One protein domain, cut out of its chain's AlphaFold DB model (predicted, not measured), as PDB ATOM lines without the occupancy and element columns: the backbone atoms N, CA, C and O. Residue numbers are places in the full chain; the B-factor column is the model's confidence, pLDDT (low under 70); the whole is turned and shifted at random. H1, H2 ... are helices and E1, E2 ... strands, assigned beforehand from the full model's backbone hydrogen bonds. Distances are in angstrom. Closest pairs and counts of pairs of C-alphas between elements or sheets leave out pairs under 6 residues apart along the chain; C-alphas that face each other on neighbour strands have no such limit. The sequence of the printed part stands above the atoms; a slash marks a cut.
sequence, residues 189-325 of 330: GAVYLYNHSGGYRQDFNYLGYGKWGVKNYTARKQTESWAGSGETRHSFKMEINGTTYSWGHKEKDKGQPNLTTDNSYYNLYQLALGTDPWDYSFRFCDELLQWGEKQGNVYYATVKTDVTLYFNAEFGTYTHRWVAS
ATOM      1  N   GLY A 189     212.989 138.558 152.607       98.56
ATOM      2  CA  GLY A 189     212.375 138.322 151.310       98.56
ATOM      3  C   GLY A 189     211.147 139.204 151.093       98.56
ATOM      4  O   GLY A 189     211.130 140.402 151.380       98.56
ATOM      5  N   ALA A 190     210.082 138.601 150.565       98.50
ATOM      6  CA  ALA A 190     208.861 139.326 150.240       98.50
ATOM      7  C   ALA A 190     208.192 139.940 151.483       98.50
ATOM      8  O   ALA A 190     207.974 139.261 152.490       98.50
ATOM      9  N   VAL A 191     207.776 141.202 151.355       98.88
ATOM     10  CA  VAL A 191     206.934 141.907 152.326       98.88
ATOM     11  C   VAL A 191     205.635 142.298 151.643       98.88
ATOM     12  O   VAL A 191     205.652 142.860 150.549       98.88
ATOM     13  N   TYR A 192     204.498 141.969 152.248       98.81
ATOM     14  CA  TYR A 192     203.203 142.171 151.606       98.81
ATOM     15  C   TYR A 192     202.053 142.308 152.600       98.81
ATOM     16  O   TYR A 192     202.080 141.766 153.704       98.81
ATOM     17  N   LEU A 193     201.001 143.003 152.178       98.56
ATOM     18  CA  LEU A 193     199.702 142.978 152.838       98.56
ATOM     19  C   LEU A 193     198.925 141.736 152.394       98.56
ATOM     20  O   LEU A 193     198.926 141.378 151.212       98.56
ATOM     21  N   TYR A 194     198.231 141.098 153.337       98.00
ATOM     22  CA  TYR A 194     197.400 139.926 153.095       98.00
ATOM     23  C   TYR A 194     196.001 140.088 153.696       98.00
ATOM     24  O   TYR A 194     195.858 140.207 154.913       98.00
ATOM     25  N   ASN A 195     194.964 140.027 152.859       97.25
ATOM     26  CA  ASN A 195     193.584 139.945 153.339       97.25
ATOM     27  C   ASN A 195     193.238 138.498 153.668       97.25
ATOM     28  O   ASN A 195     193.403 137.608 152.832       97.25
ATOM     29  N   HIS A 196     192.671 138.273 154.851       94.38
ATOM     30  CA  HIS A 196     192.307 136.925 155.276       94.38
ATOM     31  C   HIS A 196     191.100 136.380 154.504       94.38
ATOM     32  O   HIS A 196     191.106 135.228 154.071       94.38
ATOM     33  N   SER A 197     190.093 137.220 154.259       94.00
ATOM     34  CA  SER A 197     189.011 136.885 153.331       94.00
ATOM     35  C   SER A 197     189.471 137.073 151.882       94.00
ATOM     36  O   SER A 197     190.096 138.076 151.524       94.00
ATOM     37  N   GLY A 198     189.185 136.076 151.043       91.44
ATOM     38  CA  GLY A 198     189.546 136.063 149.622       91.44
ATOM     39  C   GLY A 198     191.037 135.881 149.318       91.44
ATOM     40  O   GLY A 198     191.396 135.829 148.143       91.44
ATOM     41  N   GLY A 199     191.904 135.800 150.336       93.75
ATOM     42  CA  GLY A 199     193.336 135.524 150.183       93.75
ATOM     43  C   GLY A 199     194.082 136.524 149.297       93.75
ATOM     44  O   GLY A 199     194.990 136.138 148.562       93.75
ATOM     45  N   TYR A 200     193.670 137.795 149.306       96.62
ATOM     46  CA  TYR A 200     194.312 138.822 148.487       96.62
ATOM     47  C   TYR A 200     195.705 139.155 149.004       96.62
ATOM     48  O   TYR A 200     195.886 139.321 150.207       96.62
ATOM     49  N   ARG A 201     196.648 139.341 148.082       97.38
ATOM     50  CA  ARG A 201     198.015 139.765 148.361       97.38
ATOM     51  C   ARG A 201     198.334 141.046 147.597       97.38
ATOM     52  O   ARG A 201     198.066 141.121 146.398       97.38
ATOM     53  N   GLN A 202     198.940 142.004 148.291       98.38
ATOM     54  CA  GLN A 202     199.553 143.196 147.708       98.38
ATOM     55  C   GLN A 202     201.014 143.270 148.155       98.38
ATOM     56  O   GLN A 202     201.279 143.502 149.334       98.38
ATOM     57  N   ASP A 203     201.943 143.092 147.217       98.56
ATOM     58  CA  ASP A 203     203.382 143.207 147.478       98.56
ATOM     59  C   ASP A 203     203.795 144.655 147.742       98.56
ATOM     60  O   ASP A 203     203.243 145.589 147.148       98.56
ATOM     61  N   PHE A 204     204.737 144.830 148.668       98.75
ATOM     62  CA  PHE A 204     205.294 146.122 149.053       98.75
ATOM     63  C   PHE A 204     206.725 146.234 148.534       98.75
ATOM     64  O   PHE A 204     207.504 145.282 148.599       98.75
ATOM     65  N   ASN A 205     207.083 147.422 148.056       98.50
ATOM     66  CA  ASN A 205     208.448 147.723 147.643       98.50
ATOM     67  C   ASN A 205     209.267 148.145 148.854       98.50
ATOM     68  O   ASN A 205     208.748 148.831 149.736       98.50
ATOM     69  N   TYR A 206     210.548 147.790 148.872       98.69
ATOM     70  CA  TYR A 206     211.479 148.384 149.821       98.69
ATOM     71  C   TYR A 206     211.706 149.854 149.462       98.69
ATOM     72  O   TYR A 206     211.981 150.180 148.307       98.69
ATOM     73  N   LEU A 207     211.541 150.735 150.443       98.56
ATOM     74  CA  LEU A 207     211.669 152.188 150.306       98.56
ATOM     75  C   LEU A 207     212.960 152.720 150.947       98.56
ATOM     76  O   LEU A 207     213.165 153.932 150.977       98.56
ATOM     77  N   GLY A 208     213.796 151.822 151.470       98.38
ATOM     78  CA  GLY A 208     215.028 152.131 152.182       98.38
ATOM     79  C   GLY A 208     214.842 152.380 153.680       98.38
ATOM     80  O   GLY A 208     213.734 152.669 154.144       98.38
ATOM     81  N   TYR A 209     215.923 152.264 154.449       98.31
ATOM     82  CA  TYR A 209     215.993 152.566 155.887       98.31
ATOM     83  C   TYR A 209     214.905 151.863 156.711       98.31
ATOM     84  O   TYR A 209     214.197 152.469 157.527       98.31
ATOM     85  N   GLY A 210     214.716 150.575 156.432       98.50
ATOM     86  CA  GLY A 210     213.739 149.726 157.117       98.50
ATOM     87  C   GLY A 210     212.281 150.046 156.783       98.50
ATOM     88  O   GLY A 210     211.386 149.695 157.553       98.50
ATOM     89  N   LYS A 211     212.011 150.715 155.656       98.81
ATOM     90  CA  LYS A 211     210.651 151.047 155.218       98.81
ATOM     91  C   LYS A 211     210.220 150.210 154.025       98.81
ATOM     92  O   LYS A 211     210.982 149.994 153.086       98.81
ATOM     93  N   TRP A 212     208.959 149.797 154.033       98.88
ATOM     94  CA  TRP A 212     208.309 149.124 152.907       98.88
ATOM     95  C   TRP A 212     206.988 149.794 152.598       98.88
ATOM     96  O   TRP A 212     206.277 150.182 153.518       98.88
ATOM     97  N   GLY A 213     206.596 149.879 151.334       98.31
ATOM     98  CA  GLY A 213     205.300 150.459 151.024       98.31
ATOM     99  C   GLY A 213     204.839 150.333 149.589       98.31
ATOM    100  O   GLY A 213     205.526 149.821 148.703       98.31
ATOM    101  N   VAL A 214     203.627 150.829 149.384       97.88
ATOM    102  CA  VAL A 214     202.955 150.934 148.093       97.88
ATOM    103  C   VAL A 214     202.240 152.282 148.030       97.88
ATOM    104  O   VAL A 214     201.652 152.725 149.016       97.88
ATOM    105  N   LYS A 215     202.299 152.938 146.870       96.69
ATOM    106  CA  LYS A 215     201.574 154.186 146.609       96.69
ATOM    107  C   LYS A 215     200.272 153.917 145.872       96.69
ATOM    108  O   LYS A 215     200.194 152.952 145.110       96.69
ATOM    109  N   ASN A 216     199.291 154.802 146.028       96.06
ATOM    110  CA  ASN A 216     198.020 154.753 145.301       96.06
ATOM    111  C   ASN A 216     197.304 153.391 145.410       96.06
ATOM    112  O   ASN A 216     196.684 152.923 144.448       96.06
ATOM    113  N   TYR A 217     197.400 152.732 146.566       97.50
ATOM    114  CA  TYR A 217     196.810 151.419 146.787       97.50
ATOM    115  C   TYR A 217     195.289 151.517 146.905       97.50
ATOM    116  O   TYR A 217     194.756 152.238 147.749       97.50
ATOM    117  N   THR A 218     194.585 150.751 146.070       97.81
ATOM    118  CA  THR A 218     193.138 150.559 146.181       97.81
ATOM    119  C   THR A 218     192.865 149.376 147.101       97.81
ATOM    120  O   THR A 218     192.909 148.220 146.671       97.81
ATOM    121  N   ALA A 219     192.556 149.655 148.367       97.62
ATOM    122  CA  ALA A 219     192.156 148.611 149.300       97.62
ATOM    123  C   ALA A 219     190.901 147.875 148.811       97.62
ATOM    124  O   ALA A 219     190.029 148.443 148.148       97.62
ATOM    125  N   ARG A 220     190.797 146.591 149.154       97.31
ATOM    126  CA  ARG A 220     189.632 145.767 148.823       97.31
ATOM    127  C   ARG A 220     189.185 144.949 150.024       97.31
ATOM    128  O   ARG A 220     190.035 144.480 150.777       97.31
ATOM    129  N   LYS A 221     187.880 144.722 150.169       96.25
ATOM    130  CA  LYS A 221     187.299 143.771 151.133       96.25
ATOM    131  C   LYS A 221     186.319 142.840 150.440       96.25
ATOM    132  O   LYS A 221     185.628 143.251 149.511       96.25
ATOM    133  N   GLN A 222     186.250 141.586 150.870       95.94
ATOM    134  CA  GLN A 222     185.393 140.573 150.251       95.94
ATOM    135  C   GLN A 222     184.257 140.178 151.197       95.94
ATOM    136  O   GLN A 222     184.439 140.124 152.408       95.94
ATOM    137  N   THR A 223     183.067 139.915 150.655       95.81
ATOM    138  CA  THR A 223     181.939 139.404 151.438       95.81
ATOM    139  C   THR A 223     182.072 137.925 151.734       95.81
ATOM    140  O   THR A 223     182.328 137.141 150.822       95.81
ATOM    141  N   GLU A 224     181.753 137.559 152.969       93.69
ATOM    142  CA  GLU A 224     181.612 136.179 153.433       93.69
ATOM    143  C   GLU A 224     180.165 135.923 153.878       93.69
ATOM    144  O   GLU A 224     179.403 136.868 154.103       93.69
ATOM    145  N   SER A 225     179.776 134.658 154.057       94.12
ATOM    146  CA  SER A 225     178.425 134.297 154.532       94.12
ATOM    147  C   SER A 225     178.071 134.922 155.888       94.12
ATOM    148  O   SER A 225     176.906 135.197 156.161       94.12
ATOM    149  N   TRP A 226     179.083 135.186 156.713       91.12
ATOM    150  CA  TRP A 226     178.992 135.810 158.034       91.12
ATOM    151  C   TRP A 226     179.437 137.288 158.039       91.12
ATOM    152  O   TRP A 226     179.359 137.942 159.075       91.12
ATOM    153  N   ALA A 227     179.858 137.833 156.890       91.38
ATOM    154  CA  ALA A 227     180.280 139.227 156.720       91.38
ATOM    155  C   ALA A 227     179.743 139.803 155.396       91.38
ATOM    156  O   ALA A 227     180.487 140.065 154.446       91.38
ATOM    157  N   GLY A 228     178.422 140.012 155.329       91.12
ATOM    158  CA  GLY A 228     177.734 140.505 154.126       91.12
ATOM    159  C   GLY A 228     178.152 141.915 153.678       91.12
ATOM    160  O   GLY A 228     178.074 142.232 152.490       91.12
ATOM    161  N   SER A 229     178.667 142.730 154.602       92.12
ATOM    162  CA  SER A 229     179.204 144.076 154.335       92.12
ATOM    163  C   SER A 229     180.703 144.085 153.997       92.12
ATOM    164  O   SER A 229     181.288 145.153 153.825       92.12
ATOM    165  N   GLY A 230     181.324 142.907 153.881       94.38
ATOM    166  CA  GLY A 230     182.742 142.735 153.572       94.38
ATOM    167  C   GLY A 230     183.619 142.581 154.814       94.38
ATOM    168  O   GLY A 230     183.490 143.336 155.772       94.38
ATOM    169  N   GLU A 231     184.532 141.614 154.776       95.88
ATOM    170  CA  GLU A 231     185.534 141.354 155.808       95.88
ATOM    171  C   GLU A 231     186.795 142.206 155.583       95.88
ATOM    172  O   GLU A 231     187.399 142.187 154.510       95.88
ATOM    173  N   THR A 232     187.177 142.958 156.613       95.81
ATOM    174  CA  THR A 232     188.229 143.983 156.628       95.81
ATOM    175  C   THR A 232     189.538 143.514 157.263       95.81
ATOM    176  O   THR A 232     190.529 144.253 157.246       95.81
ATOM    177  N   ARG A 233     189.548 142.309 157.841       97.00
ATOM    178  CA  ARG A 233     190.711 141.728 158.503       97.00
ATOM    179  C   ARG A 233     191.850 141.478 157.524       97.00
ATOM    180  O   ARG A 233     191.709 140.736 156.544       97.00
ATOM    181  N   HIS A 234     193.000 142.055 157.843       97.38
ATOM    182  CA  HIS A 234     194.249 141.905 157.109       97.38
ATOM    183  C   HIS A 234     195.442 141.825 158.066       97.38
ATOM    184  O   HIS A 234     195.378 142.236 159.223       97.38
ATOM    185  N   SER A 235     196.549 141.295 157.569       96.94
ATOM    186  CA  SER A 235     197.844 141.294 158.250       96.94
ATOM    187  C   SER A 235     198.937 141.690 157.271       96.94
ATOM    188  O   SER A 235     198.735 141.676 156.053       96.94
ATOM    189  N   PHE A 236     200.106 142.024 157.802       98.44
ATOM    190  CA  PHE A 236     201.314 142.128 156.999       98.44
ATOM    191  C   PHE A 236     202.093 140.825 157.119       98.44
ATOM    192  O   PHE A 236     202.033 140.125 158.131       98.44
ATOM    193  N   LYS A 237     202.787 140.458 156.058       98.31
ATOM    194  CA  LYS A 237     203.579 139.240 155.973       98.31
ATOM    195  C   LYS A 237     204.977 139.632 155.544       98.31
ATOM    196  O   LYS A 237     205.135 140.510 154.700       98.31
ATOM    197  N   MET A 238     205.961 138.988 156.144       98.75
ATOM    198  CA  MET A 238     207.368 139.194 155.837       98.75
ATOM    199  C   MET A 238     208.049 137.839 155.815       98.75
ATOM    200  O   MET A 238     207.901 137.051 156.751       98.75
ATOM    201  N   GLU A 239     208.781 137.569 154.748       98.69
ATOM    202  CA  GLU A 239     209.668 136.421 154.683       98.69
ATOM    203  C   GLU A 239     210.995 136.746 155.368       98.69
ATOM    204  O   GLU A 239     211.619 137.758 155.063       98.69
ATOM    205  N   ILE A 240     211.399 135.893 156.306       98.50
ATOM    206  CA  ILE A 240     212.631 136.001 157.084       98.50
ATOM    207  C   ILE A 240     213.347 134.655 156.968       98.50
ATOM    208  O   ILE A 240     212.791 133.635 157.386       98.50
ATOM    209  N   ASN A 241     214.537 134.631 156.364       97.94
ATOM    210  CA  ASN A 241     215.289 133.410 156.039       97.94
ATOM    211  C   ASN A 241     214.419 132.342 155.339       97.94
ATOM    212  O   ASN A 241     214.393 131.174 155.734       97.94
ATOM    213  N   GLY A 242     213.615 132.753 154.353       97.44
ATOM    214  CA  GLY A 242     212.698 131.870 153.619       97.44
ATOM    215  C   GLY A 242     211.433 131.444 154.383       97.44
ATOM    216  O   GLY A 242     210.579 130.760 153.824       97.44
ATOM    217  N   THR A 243     211.271 131.842 155.649       98.31
ATOM    218  CA  THR A 243     210.073 131.546 156.451       98.31
ATOM    219  C   THR A 243     209.141 132.749 156.490       98.31
ATOM    220  O   THR A 243     209.537 133.845 156.875       98.31
ATOM    221  N   THR A 244     207.869 132.562 156.137       98.00
ATOM    222  CA  THR A 244     206.873 133.640 156.207       98.00
ATOM    223  C   THR A 244     206.342 133.828 157.627       98.00
ATOM    224  O   THR A 244     205.635 132.970 158.160       98.00
ATOM    225  N   TYR A 245     206.590 135.003 158.198       97.94
ATOM    226  CA  TYR A 245     206.008 135.448 159.460       97.94
ATOM    227  C   TYR A 245     204.845 136.407 159.228       97.94
ATOM    228  O   TYR A 245     204.799 137.153 158.249       97.94
ATOM    229  N   SER A 246     203.892 136.384 160.160       97.44
ATOM    230  CA  SER A 246     202.792 137.349 160.193       97.44
ATOM    231  C   SER A 246     203.123 138.475 161.151       97.44
ATOM    232  O   SER A 246     203.639 138.227 162.235       97.44
ATOM    233  N   TRP A 247     202.768 139.688 160.763       98.06
ATOM    234  CA  TRP A 247     202.865 140.889 161.569       98.06
ATOM    235  C   TRP A 247     201.461 141.443 161.776       98.06
ATOM    236  O   TRP A 247     200.739 141.730 160.813       98.06
ATOM    237  N   GLY A 248     201.063 141.519 163.041       96.81
ATOM    238  CA  GLY A 248     199.701 141.825 163.459       96.81
ATOM    239  C   GLY A 248     199.652 142.737 164.676       96.81
ATOM    240  O   GLY A 248     200.673 143.244 165.142       96.81
ATOM    241  N   HIS A 249     198.443 142.933 165.184       96.75
ATOM    242  CA  HIS A 249     198.170 143.677 166.403       96.75
ATOM    243  C   HIS A 249     198.549 142.850 167.648       96.75
ATOM    244  O   HIS A 249     198.487 141.626 167.623       96.75
ATOM    245  N   LYS A 250     198.893 143.492 168.773       94.75
ATOM    246  CA  LYS A 250     199.236 142.772 170.024       94.75
ATOM    247  C   LYS A 250     198.035 142.114 170.714       94.75
ATOM    248  O   LYS A 250     198.177 141.122 171.419       94.75
ATOM    249  N   GLU A 251     196.855 142.712 170.571       95.44
ATOM    250  CA  GLU A 251     195.606 142.246 171.184       95.44
ATOM    251  C   GLU A 251     194.777 141.468 170.175       95.44
ATOM    252  O   GLU A 251     194.595 141.920 169.040       95.44
ATOM    253  N   LYS A 252     194.221 140.350 170.641       96.06
ATOM    254  CA  LYS A 252     193.290 139.524 169.886       96.06
ATOM    255  C   LYS A 252     191.995 140.281 169.564       96.06
ATOM    256  O   LYS A 252     191.467 141.010 170.401       96.06
ATOM    257  N   ASP A 253     191.480 140.072 168.356       93.00
ATOM    258  CA  ASP A 253     190.225 140.578 167.807       93.00
ATOM    259  C   ASP A 253     190.051 142.094 167.928       93.00
ATOM    260  O   ASP A 253     188.925 142.600 167.985       93.00
ATOM    261  N   LYS A 254     191.158 142.843 167.901       95.00
ATOM    262  CA  LYS A 254     191.141 144.295 168.073       95.00
ATOM    263  C   LYS A 254     190.186 144.970 167.090       95.00
ATOM    264  O   LYS A 254     190.295 144.784 165.880       95.00
ATOM    265  N   GLY A 255     189.243 145.744 167.630       94.06
ATOM    266  CA  GLY A 255     188.142 146.369 166.890       94.06
ATOM    267  C   GLY A 255     188.566 147.241 165.705       94.06
ATOM    268  O   GLY A 255     189.745 147.463 165.446       94.06
ATOM    269  N   GLN A 256     187.585 147.721 164.949       95.31
ATOM    270  CA  GLN A 256     187.840 148.538 163.767       95.31
ATOM    271  C   GLN A 256     188.379 149.929 164.148       95.31
ATOM    272  O   GLN A 256     187.827 150.538 165.068       95.31
ATOM    273  N   PRO A 257     189.420 150.440 163.466       97.56
ATOM    274  CA  PRO A 257     189.903 151.790 163.699       97.56
ATOM    275  C   PRO A 257     189.017 152.821 162.982       97.56
ATOM    276  O   PRO A 257     188.285 152.508 162.040       97.56
ATOM    277  N   ASN A 258     189.129 154.065 163.424       96.75
ATOM    278  CA  ASN A 258     188.525 155.268 162.853       96.75
ATOM    279  C   ASN A 258     189.585 156.378 162.726       96.75
ATOM    280  O   ASN A 258     190.731 156.185 163.139       96.75
ATOM    281  N   LEU A 259     189.222 157.551 162.197       95.50
ATOM    282  CA  LEU A 259     190.181 158.645 161.965       95.50
ATOM    283  C   LEU A 259     190.806 159.232 163.245       95.50
ATOM    284  O   LEU A 259     191.817 159.923 163.172       95.50
ATOM    285  N   THR A 260     190.223 158.958 164.412       96.44
ATOM    286  CA  THR A 260     190.709 159.427 165.723       96.44
ATOM    287  C   THR A 260     191.415 158.340 166.532       96.44
ATOM    288  O   THR A 260     191.751 158.550 167.696       96.44
ATOM    289  N   THR A 261     191.595 157.151 165.951       97.06
ATOM    290  CA  THR A 261     192.207 156.019 166.646       97.06
ATOM    291  C   THR A 261     193.668 156.309 166.949       97.06
ATOM    292  O   THR A 261     194.407 156.790 166.094       97.06
ATOM    293  N   ASP A 262     194.076 156.002 168.180       97.00
ATOM    294  CA  ASP A 262     195.442 156.222 168.632       97.00
ATOM    295  C   ASP A 262     196.461 155.473 167.761       97.00
ATOM    296  O   ASP A 262     196.243 154.330 167.348       97.00
ATOM    297  N   ASN A 263     197.611 156.108 167.528       96.38
ATOM    298  CA  ASN A 263     198.663 155.581 166.667       96.38
ATOM    299  C   ASN A 263     199.189 154.206 167.102       96.38
ATOM    300  O   ASN A 263     199.666 153.463 166.240       96.38
ATOM    301  N   SER A 264     199.083 153.861 168.392       96.94
ATOM    302  CA  SER A 264     199.479 152.555 168.930       96.94
ATOM    303  C   SER A 264     198.631 151.393 168.414       96.94
ATOM    304  O   SER A 264     199.097 150.254 168.440       96.94
ATOM    305  N   TYR A 265     197.427 151.661 167.887       97.94
ATOM    306  CA  TYR A 265     196.633 150.659 167.172       97.94
ATOM    307  C   TYR A 265     197.405 150.067 165.995       97.94
ATOM    308  O   TYR A 265     197.219 148.907 165.668       97.94
ATOM    309  N   TYR A 266     198.268 150.847 165.348       98.19
ATOM    310  CA  TYR A 266     198.969 150.429 164.136       98.19
ATOM    311  C   TYR A 266     200.361 149.850 164.416       98.19
ATOM    312  O   TYR A 266     201.143 149.642 163.489       98.19
ATOM    313  N   ASN A 267     200.705 149.618 165.686       98.44
ATOM    314  CA  ASN A 267     201.978 149.004 166.047       98.44
ATOM    315  C   ASN A 267     202.015 147.543 165.585       98.44
ATOM    316  O   ASN A 267     201.057 146.790 165.768       98.44
ATOM    317  N   LEU A 268     203.139 147.158 164.987       98.06
ATOM    318  CA  LEU A 268     203.371 145.863 164.367       98.06
ATOM    319  C   LEU A 268     204.099 144.933 165.332       98.06
ATOM    320  O   LEU A 268     205.175 145.252 165.836       98.06
ATOM    321  N   TYR A 269     203.544 143.739 165.514       97.06
ATOM    322  CA  TYR A 269     204.130 142.688 166.337       97.06
ATOM    323  C   TYR A 269     204.313 141.427 165.504       97.06
ATOM    324  O   TYR A 269     203.364 140.959 164.868       97.06
ATOM    325  N   GLN A 270     205.526 140.872 165.506       97.12
ATOM    326  CA  GLN A 270     205.782 139.586 164.869       97.12
ATOM    327  C   GLN A 270     205.042 138.501 165.650       97.12
ATOM    328  O   GLN A 270     205.279 138.298 166.840       97.12
ATOM    329  N   LEU A 271     204.148 137.793 164.973       96.38
ATOM    330  CA  LEU A 271     203.377 136.709 165.560       96.38
ATOM    331  C   LEU A 271     204.177 135.405 165.510       96.38
ATOM    332  O   LEU A 271     204.937 135.153 164.567       96.38
ATOM    333  N   ALA A 272     203.979 134.556 166.518       95.56
ATOM    334  CA  ALA A 272     204.565 133.225 166.537       95.56
ATOM    335  C   ALA A 272     204.031 132.374 165.369       95.56
ATOM    336  O   ALA A 272     202.905 132.541 164.893       95.56
ATOM    337  N   LEU A 273     204.844 131.425 164.904       95.25
ATOM    338  CA  LEU A 273     204.388 130.460 163.906       95.25
ATOM    339  C   LEU A 273     203.240 129.620 164.480       95.25
ATOM    340  O   LEU A 273     203.269 129.213 165.638       95.25
ATOM    341  N   GLY A 274     202.223 129.368 163.657       92.94
ATOM    342  CA  GLY A 274     201.021 128.637 164.067       92.94
ATOM    343  C   GLY A 274     199.986 129.468 164.835       92.94
ATOM    344  O   GLY A 274     198.913 128.943 165.121       92.94
ATOM    345  N   THR A 275     200.252 130.748 165.134       94.69
ATOM    346  CA  THR A 275     199.214 131.669 165.619       94.69
ATOM    347  C   THR A 275     198.073 131.748 164.606       94.69
ATOM    348  O   THR A 275     198.322 131.852 163.401       94.69
ATOM    349  N   ASP A 276     196.827 131.709 165.095       93.69
ATOM    350  CA  ASP A 276     195.656 131.868 164.235       93.69
ATOM    351  C   ASP A 276     195.775 133.204 163.479       93.69
ATOM    352  O   ASP A 276     195.887 134.266 164.103       93.69
ATOM    353  N   PRO A 277     195.787 133.171 162.135       82.12
ATOM    354  CA  PRO A 277     196.037 134.357 161.336       82.12
ATOM    355  C   PRO A 277     194.947 135.428 161.513       82.12
ATOM    356  O   PRO A 277     195.212 136.598 161.257       82.12
ATOM    357  N   TRP A 278     193.747 135.059 161.961       93.00
ATOM    358  CA  TRP A 278     192.625 135.971 162.154       93.00
ATOM    359  C   TRP A 278     192.654 136.683 163.504       93.00
ATOM    360  O   TRP A 278     192.248 137.846 163.572       93.00
ATOM    361  N   ASP A 279     193.137 136.007 164.548       95.44
ATOM    362  CA  ASP A 279     193.060 136.476 165.934       95.44
ATOM    363  C   ASP A 279     193.743 137.834 166.118       95.44
ATOM    364  O   ASP A 279     193.204 138.702 166.784       95.44
ATOM    365  N   TYR A 280     194.899 138.057 165.500       96.94
ATOM    366  CA  TYR A 280     195.715 139.264 165.705       96.94
ATOM    367  C   TYR A 280     195.779 140.151 164.455       96.94
ATOM    368  O   TYR A 280     196.725 140.908 164.249       96.94
ATOM    369  N   SER A 281     194.781 140.031 163.581       96.75
ATOM    370  CA  SER A 281     194.682 140.836 162.363       96.75
ATOM    371  C   SER A 281     194.270 142.283 162.659       96.75
ATOM    372  O   SER A 281     193.549 142.572 163.617       96.75
ATOM    373  N   PHE A 282     194.710 143.204 161.806       98.12
ATOM    374  CA  PHE A 282     194.194 144.568 161.766       98.12
ATOM    375  C   PHE A 282     192.885 144.605 160.991       98.12
ATOM    376  O   PHE A 282     192.618 143.739 160.159       98.12
ATOM    377  N   ARG A 283     192.084 145.649 161.198       97.56
ATOM    378  CA  ARG A 283     190.898 145.932 160.383       97.56
ATOM    379  C   ARG A 283     191.087 147.233 159.622       97.56
ATOM    380  O   ARG A 283     191.708 148.171 160.114       97.56
ATOM    381  N   PHE A 284     190.564 147.283 158.404       97.56
ATOM    382  CA  PHE A 284     190.560 148.511 157.618       97.56
ATOM    383  C   PHE A 284     189.756 149.630 158.297       97.56
ATOM    384  O   PHE A 284     188.714 149.379 158.897       97.56
ATOM    385  N   CYS A 285     190.231 150.869 158.163       97.69
ATOM    386  CA  CYS A 285     189.502 152.061 158.590       97.69
ATOM    387  C   CYS A 285     188.466 152.431 157.520       97.69
ATOM    388  O   CYS A 285     188.823 152.977 156.474       97.69
ATOM    389  N   ASP A 286     187.191 152.129 157.768       96.19
ATOM    390  CA  ASP A 286     186.114 152.422 156.812       96.19
ATOM    391  C   ASP A 286     185.973 153.928 156.525       96.19
ATOM    392  O   ASP A 286     185.709 154.297 155.383       96.19
ATOM    393  N   GLU A 287     186.180 154.791 157.529       96.56
ATOM    394  CA  GLU A 287     186.103 156.255 157.377       96.56
ATOM    395  C   GLU A 287     187.189 156.805 156.443       96.56
ATOM    396  O   GLU A 287     186.922 157.706 155.648       96.56
ATOM    397  N   LEU A 288     188.403 156.248 156.523       96.75
ATOM    398  CA  LEU A 288     189.522 156.638 155.667       96.75
ATOM    399  C   LEU A 288     189.328 156.130 154.241       96.75
ATOM    400  O   LEU A 288     189.457 156.892 153.290       96.75
ATOM    401  N   LEU A 289     189.067 154.830 154.099       97.25
ATOM    402  CA  LEU A 289     189.086 154.178 152.793       97.25
ATOM    403  C   LEU A 289     187.848 154.504 151.970       97.25
ATOM    404  O   LEU A 289     187.979 154.713 150.767       97.25
ATOM    405  N   GLN A 290     186.680 154.546 152.624       96.06
ATOM    406  CA  GLN A 290     185.355 154.648 152.011       96.06
ATOM    407  C   GLN A 290     185.107 153.542 150.965       96.06
ATOM    408  O   GLN A 290     185.967 153.190 150.168       96.06
ATOM    409  N   TRP A 291     183.928 152.928 150.947       97.00
ATOM    410  CA  TRP A 291     183.696 151.760 150.085       97.00
ATOM    411  C   TRP A 291     182.735 152.087 148.954       97.00
ATOM    412  O   TRP A 291     181.643 152.596 149.193       97.00
ATOM    413  N   GLY A 292     183.150 151.766 147.728       96.06
ATOM    414  CA  GLY A 292     182.312 151.898 146.543       96.06
ATOM    415  C   GLY A 292     181.242 150.813 146.467       96.06
ATOM    416  O   GLY A 292     181.067 150.002 147.380       96.06
ATOM    417  N   GLU A 293     180.534 150.765 145.341       95.81
ATOM    418  CA  GLU A 293     179.554 149.708 145.096       95.81
ATOM    419  C   GLU A 293     180.214 148.326 145.006       95.81
ATOM    420  O   GLU A 293     181.348 148.161 144.541       95.81
ATOM    421  N   LYS A 294     179.474 147.307 145.448       95.62
ATOM    422  CA  LYS A 294     179.917 145.916 145.408       95.62
ATOM    423  C   LYS A 294     180.061 145.441 143.960       95.62
ATOM    424  O   LYS A 294     179.089 145.433 143.210       95.62
ATOM    425  N   GLN A 295     181.238 144.941 143.602       95.75
ATOM    426  CA  GLN A 295     181.516 144.303 142.318       95.75
ATOM    427  C   GLN A 295     181.679 142.793 142.529       95.75
ATOM    428  O   GLN A 295     182.682 142.317 143.063       95.75
ATOM    429  N   GLY A 296     180.656 142.018 142.164       94.38
ATOM    430  CA  GLY A 296     180.618 140.583 142.456       94.38
ATOM    431  C   GLY A 296     180.525 140.321 143.963       94.38
ATOM    432  O   GLY A 296     179.510 140.635 144.584       94.38
ATOM    433  N   ASN A 297     181.572 139.743 144.559       95.25
ATOM    434  CA  ASN A 297     181.709 139.537 146.006       95.25
ATOM    435  C   ASN A 297     182.702 140.508 146.679       95.25
ATOM    436  O   ASN A 297     182.955 140.360 147.871       95.25
ATOM    437  N   VAL A 298     183.242 141.499 145.959       97.38
ATOM    438  CA  VAL A 298     184.300 142.399 146.447       97.38
ATOM    439  C   VAL A 298     183.821 143.850 146.473       97.38
ATOM    440  O   VAL A 298     183.124 144.305 145.572       97.38
ATOM    441  N   TYR A 299     184.217 144.584 147.506       97.81
ATOM    442  CA  TYR A 299     184.170 146.041 147.561       97.81
ATOM    443  C   TYR A 299     185.579 146.588 147.354       97.81
ATOM    444  O   TYR A 299     186.540 146.062 147.922       97.81
ATOM    445  N   TYR A 300     185.681 147.666 146.589       97.94
ATOM    446  CA  TYR A 300     186.916 148.419 146.401       97.94
ATOM    447  C   TYR A 300     186.792 149.773 147.091       97.94
ATOM    448  O   TYR A 300     185.716 150.378 147.089       97.94
ATOM    449  N   ALA A 301     187.883 150.217 147.705       97.75
ATOM    450  CA  ALA A 301     187.947 151.520 148.337       97.75
ATOM    451  C   ALA A 301     187.848 152.629 147.283       97.75
ATOM    452  O   ALA A 301     188.413 152.504 146.193       97.75
ATOM    453  N   THR A 302     187.131 153.706 147.596       97.12
ATOM    454  CA  THR A 302     187.049 154.890 146.728       97.12
ATOM    455  C   THR A 302     188.189 155.862 146.996       97.12
ATOM    456  O   THR A 302     188.609 156.562 146.078       97.12
ATOM    457  N   VAL A 303     188.726 155.875 148.218       97.25
ATOM    458  CA  VAL A 303     189.946 156.605 148.569       97.25
ATOM    459  C   VAL A 303     191.138 155.667 148.413       97.25
ATOM    460  O   VAL A 303     191.222 154.619 149.059       97.25
ATOM    461  N   LYS A 304     192.071 156.043 147.537       97.19
ATOM    462  CA  LYS A 304     193.368 155.371 147.428       97.19
ATOM    463  C   LYS A 304     194.289 155.839 148.541       97.19
ATOM    464  O   LYS A 304     194.204 156.986 148.976       97.19
ATOM    465  N   THR A 305     195.172 154.955 148.983       97.69
ATOM    466  CA  THR A 305     196.091 155.255 150.082       97.69
ATOM    467  C   THR A 305     197.524 154.895 149.751       97.69
ATOM    468  O   THR A 305     197.784 153.846 149.161       97.69
ATOM    469  N   ASP A 306     198.458 155.705 150.228       98.00
ATOM    470  CA  ASP A 306     199.853 155.322 150.362       98.00
ATOM    471  C   ASP A 306     199.997 154.568 151.687       98.00
ATOM    472  O   ASP A 306     199.632 155.069 152.755       98.00
ATOM    473  N   VAL A 307     200.490 153.332 151.612       98.38
ATOM    474  CA  VAL A 307     200.667 152.459 152.777       98.38
ATOM    475  C   VAL A 307     202.149 152.244 152.996       98.38
ATOM    476  O   VAL A 307     202.840 151.777 152.093       98.38
ATOM    477  N   THR A 308     202.631 152.571 154.193       98.69
ATOM    478  CA  THR A 308     204.042 152.414 154.566       98.69
ATOM    479  C   THR A 308     204.162 151.653 155.880       98.69
ATOM    480  O   THR A 308     203.492 151.989 156.856       98.69
ATOM    481  N   LEU A 309     205.013 150.631 155.901       98.88
ATOM    482  CA  LEU A 309     205.486 149.930 157.091       98.88
ATOM    483  C   LEU A 309     206.822 150.538 157.498       98.88
ATOM    484  O   LEU A 309     207.702 150.713 156.656       98.88
ATOM    485  N   TYR A 310     206.962 150.811 158.786       98.81
ATOM    486  CA  TYR A 310     208.158 151.355 159.406       98.81
ATOM    487  C   TYR A 310     208.725 150.284 160.329       98.81
ATOM    488  O   TYR A 310     208.228 150.083 161.437       98.81
ATOM    489  N   PHE A 311     209.748 149.578 159.855       98.75
ATOM    490  CA  PHE A 311     210.552 148.647 160.642       98.75
ATOM    491  C   PHE A 311     211.892 149.295 161.017       98.75
ATOM    492  O   PHE A 311     212.971 148.770 160.749       98.75
ATOM    493  N   ASN A 312     211.820 150.489 161.603       98.25
ATOM    494  CA  ASN A 312     212.970 151.287 162.019       98.25
ATOM    495  C   ASN A 312     212.675 151.996 163.357       98.25
ATOM    496  O   ASN A 312     211.626 151.786 163.969       98.25
ATOM    497  N   ALA A 313     213.612 152.819 163.832       97.75
ATOM    498  CA  ALA A 313     213.491 153.514 165.114       97.75
ATOM    499  C   ALA A 313     212.621 154.789 165.077       97.75
ATOM    500  O   ALA A 313     212.381 155.373 166.131       97.75
ATOM    501  N   GLU A 314     212.121 155.208 163.908       97.12
ATOM    502  CA  GLU A 314     211.474 156.515 163.679       97.12
ATOM    503  C   GLU A 314     210.310 156.796 164.640       97.12
ATOM    504  O   GLU A 314     210.152 157.911 165.132       97.12
ATOM    505  N   PHE A 315     209.520 155.768 164.962       97.31
ATOM    506  CA  PHE A 315     208.376 155.872 165.874       97.31
ATOM    507  C   PHE A 315     208.625 155.232 167.248       97.31
ATOM    508  O   PHE A 315     207.683 155.059 168.020       97.31
ATOM    509  N   GLY A 316     209.862 154.814 167.547       96.25
ATOM    510  CA  GLY A 316     210.201 154.056 168.760       96.25
ATOM    511  C   GLY A 316     209.547 152.667 168.843       96.25
ATOM    512  O   GLY A 316     209.622 151.995 169.868       96.25
ATOM    513  N   THR A 317     208.877 152.232 167.779       97.50
ATOM    514  CA  THR A 317     208.218 150.934 167.643       97.50
ATOM    515  C   THR A 317     207.975 150.662 166.165       97.50
ATOM    516  O   THR A 317     207.843 151.599 165.372       97.50
ATOM    517  N   TYR A 318     207.874 149.392 165.787       98.62
ATOM    518  CA  TYR A 318     207.458 149.052 164.435       98.62
ATOM    519  C   TYR A 318     205.984 149.381 164.253       98.62
ATOM    520  O   TYR A 318     205.155 149.087 165.113       98.62
ATOM    521  N   THR A 319     205.641 150.014 163.140       98.75
ATOM    522  CA  THR A 319     204.283 150.513 162.914       98.75
ATOM    523  C   THR A 319     203.964 150.580 161.431       98.75
ATOM    524  O   THR A 319     204.841 150.421 160.581       98.75
ATOM    525  N   HIS A 320     202.705 150.829 161.099       98.62
ATOM    526  CA  HIS A 320     202.305 151.132 159.737       98.62
ATOM    527  C   HIS A 320     201.433 152.381 159.668       98.62
ATOM    528  O   HIS A 320     200.712 152.723 160.606       98.62
ATOM    529  N   ARG A 321     201.478 153.073 158.530       97.81
ATOM    530  CA  ARG A 321     200.677 154.270 158.267       97.81
ATOM    531  C   ARG A 321     199.957 154.144 156.938       97.81
ATOM    532  O   ARG A 321     200.494 153.594 155.980       97.81
ATOM    533  N   TRP A 322     198.736 154.657 156.932       97.50
ATOM    534  CA  TRP A 322     197.867 154.755 155.770       97.50
ATOM    535  C   TRP A 322     197.529 156.225 155.599       97.50
ATOM    536  O   TRP A 322     196.931 156.823 156.492       97.50
ATOM    537  N   VAL A 323     197.933 156.804 154.478       95.50
ATOM    538  CA  VAL A 323     197.670 158.206 154.156       95.50
ATOM    539  C   VAL A 323     196.860 158.222 152.874       95.50
ATOM    540  O   VAL A 323     197.191 157.484 151.951       95.50
ATOM    541  N   ALA A 324     195.783 159.007 152.811       95.31
ATOM    542  CA  ALA A 324     195.070 159.207 151.553       95.31
ATOM    543  C   ALA A 324     196.064 159.730 150.510       95.31
ATOM    544  O   ALA A 324     196.761 160.711 150.766       95.31
ATOM    545  N   SER A 325     196.173 159.045 149.374       91.00
ATOM    546  CA  SER A 325     197.064 159.484 148.308       91.00
ATOM    547  C   SER A 325     196.579 160.846 147.821       91.00
ATOM    548  O   SER A 325     195.380 161.017 147.578       91.00
TER     549      SER A 325
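What this domain is: This is residues 189 to 325 of the 330 residues of an uncharacterized protein of Bacteroides ovatus (UniProt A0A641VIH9). Two sheets of four strands each, E2 E1 E7 E8 and E3 E4 E10 E11, lie face to face as a sandwich with their strands crossed, and a small third sheet, E6 E5 E9, sits at one end of it. The chain passes from one sheet to the other where E2 runs on into E3; on the opposite side, by E8 and E11, lie parts of a long loop, residues 249 to 285, broken by the short H1. The printed part has 137 residues with eleven named strands and two named helices, in the order E1 to E8, H1, H2, E9 to E11, and the three sheets are antiparallel. The class is mostly strand, though under half of the residues are in named elements. The whole is compact, with a radius of gyration of the C-alphas of 14.3 A and spans of 39 by 33 by 26 A.

Where its parts are: Find C-alpha 189 at (212.375, 138.322, 151.310): there E1 begins, and it runs 19.0 A through residues 189 to 195. Beside it are E2, residues 201 to 203, 6.4 A, and E7, residues 233 to 240, 22.7 A, which ends at C-alpha 240 at (212.631, 136.001, 157.084); E8, residues 243 to 248, is 16.2 A long. In the second sheet look for E3, residues 205 to 208, 9.1 A; E4, residues 211 to 217, 16.2 A; E10, residues 305 to 310, 15.7 A; and E11, residues 319 to 324, 17.0 A, ending at C-alpha 324 at (195.070, 159.207, 151.553). The third sheet holds E5, residues 220 to 224, 13.3 A; E6, residues 227 to 231, 5.7 A; and E9, residues 298 to 300, 6.6 A. The helices are H1, residues 263 to 266, 5.7 A, and H2, residues 286 to 289, 5.3 A.

How they stand to each other: Begin with the sheet E2 E1 E7 E8, whose edge strands are E2 and E8. E1 and E7 are antiparallel at 169 degrees, with N 194 and O 235 at 2.8 A. The hairpin E1 and E2 has N 193 and O 202 at 2.9 A, and the hairpin E7 and E8 has N 240 and O 243 at 2.8 A. Facing it is the sheet E3 E4 E10 E11; in this sandwich, two sheets face to face, the strands of the one stand at 52 degrees to those of the other, and the parts that face each other are 10.3 A apart, centre to centre. There look for N 207 and O 211 at 2.8 A in the hairpin E3 and E4, N 309 and O 212 at 2.7 A between E10 and E4, and N 306 and O 323 at 2.8 A in the hairpin E10 and E11. E4 runs on into E5 at 79 degrees, and E6 runs on into E7 at 23 degrees. In the third sheet E5 pairs with E9, N 299 and O 221 at 2.8 A, and forms a hairpin with E6, N 231 and O 222 at 2.8 A. H1 only grazes the sheet E3 E4 E10 E11; its closest C-alphas to E11 are those of Tyr 266 and Thr 319, 5.5 A apart. H2 only grazes that sheet too, with residues 288 to 289. Both helices are too short for an O i to N i+4 pair; their one O i to N i+3 pair is within range in H1 and not in H2.

The domain as a whole: The two C-alphas farthest apart, those of Gly 296 and Ala 313, are 42.0 A from each other. The printed part has no cut. The links E8 to H1 and H1 to H2 are long, with 14 and 19 residues; residues 269 to 270 pair with residues 247 to 248 of E8, and residues 282 to 283 with residues 233 to 234 of E7. The mean pLDDT of the printed part is 96.6, and no printed residue is under 70.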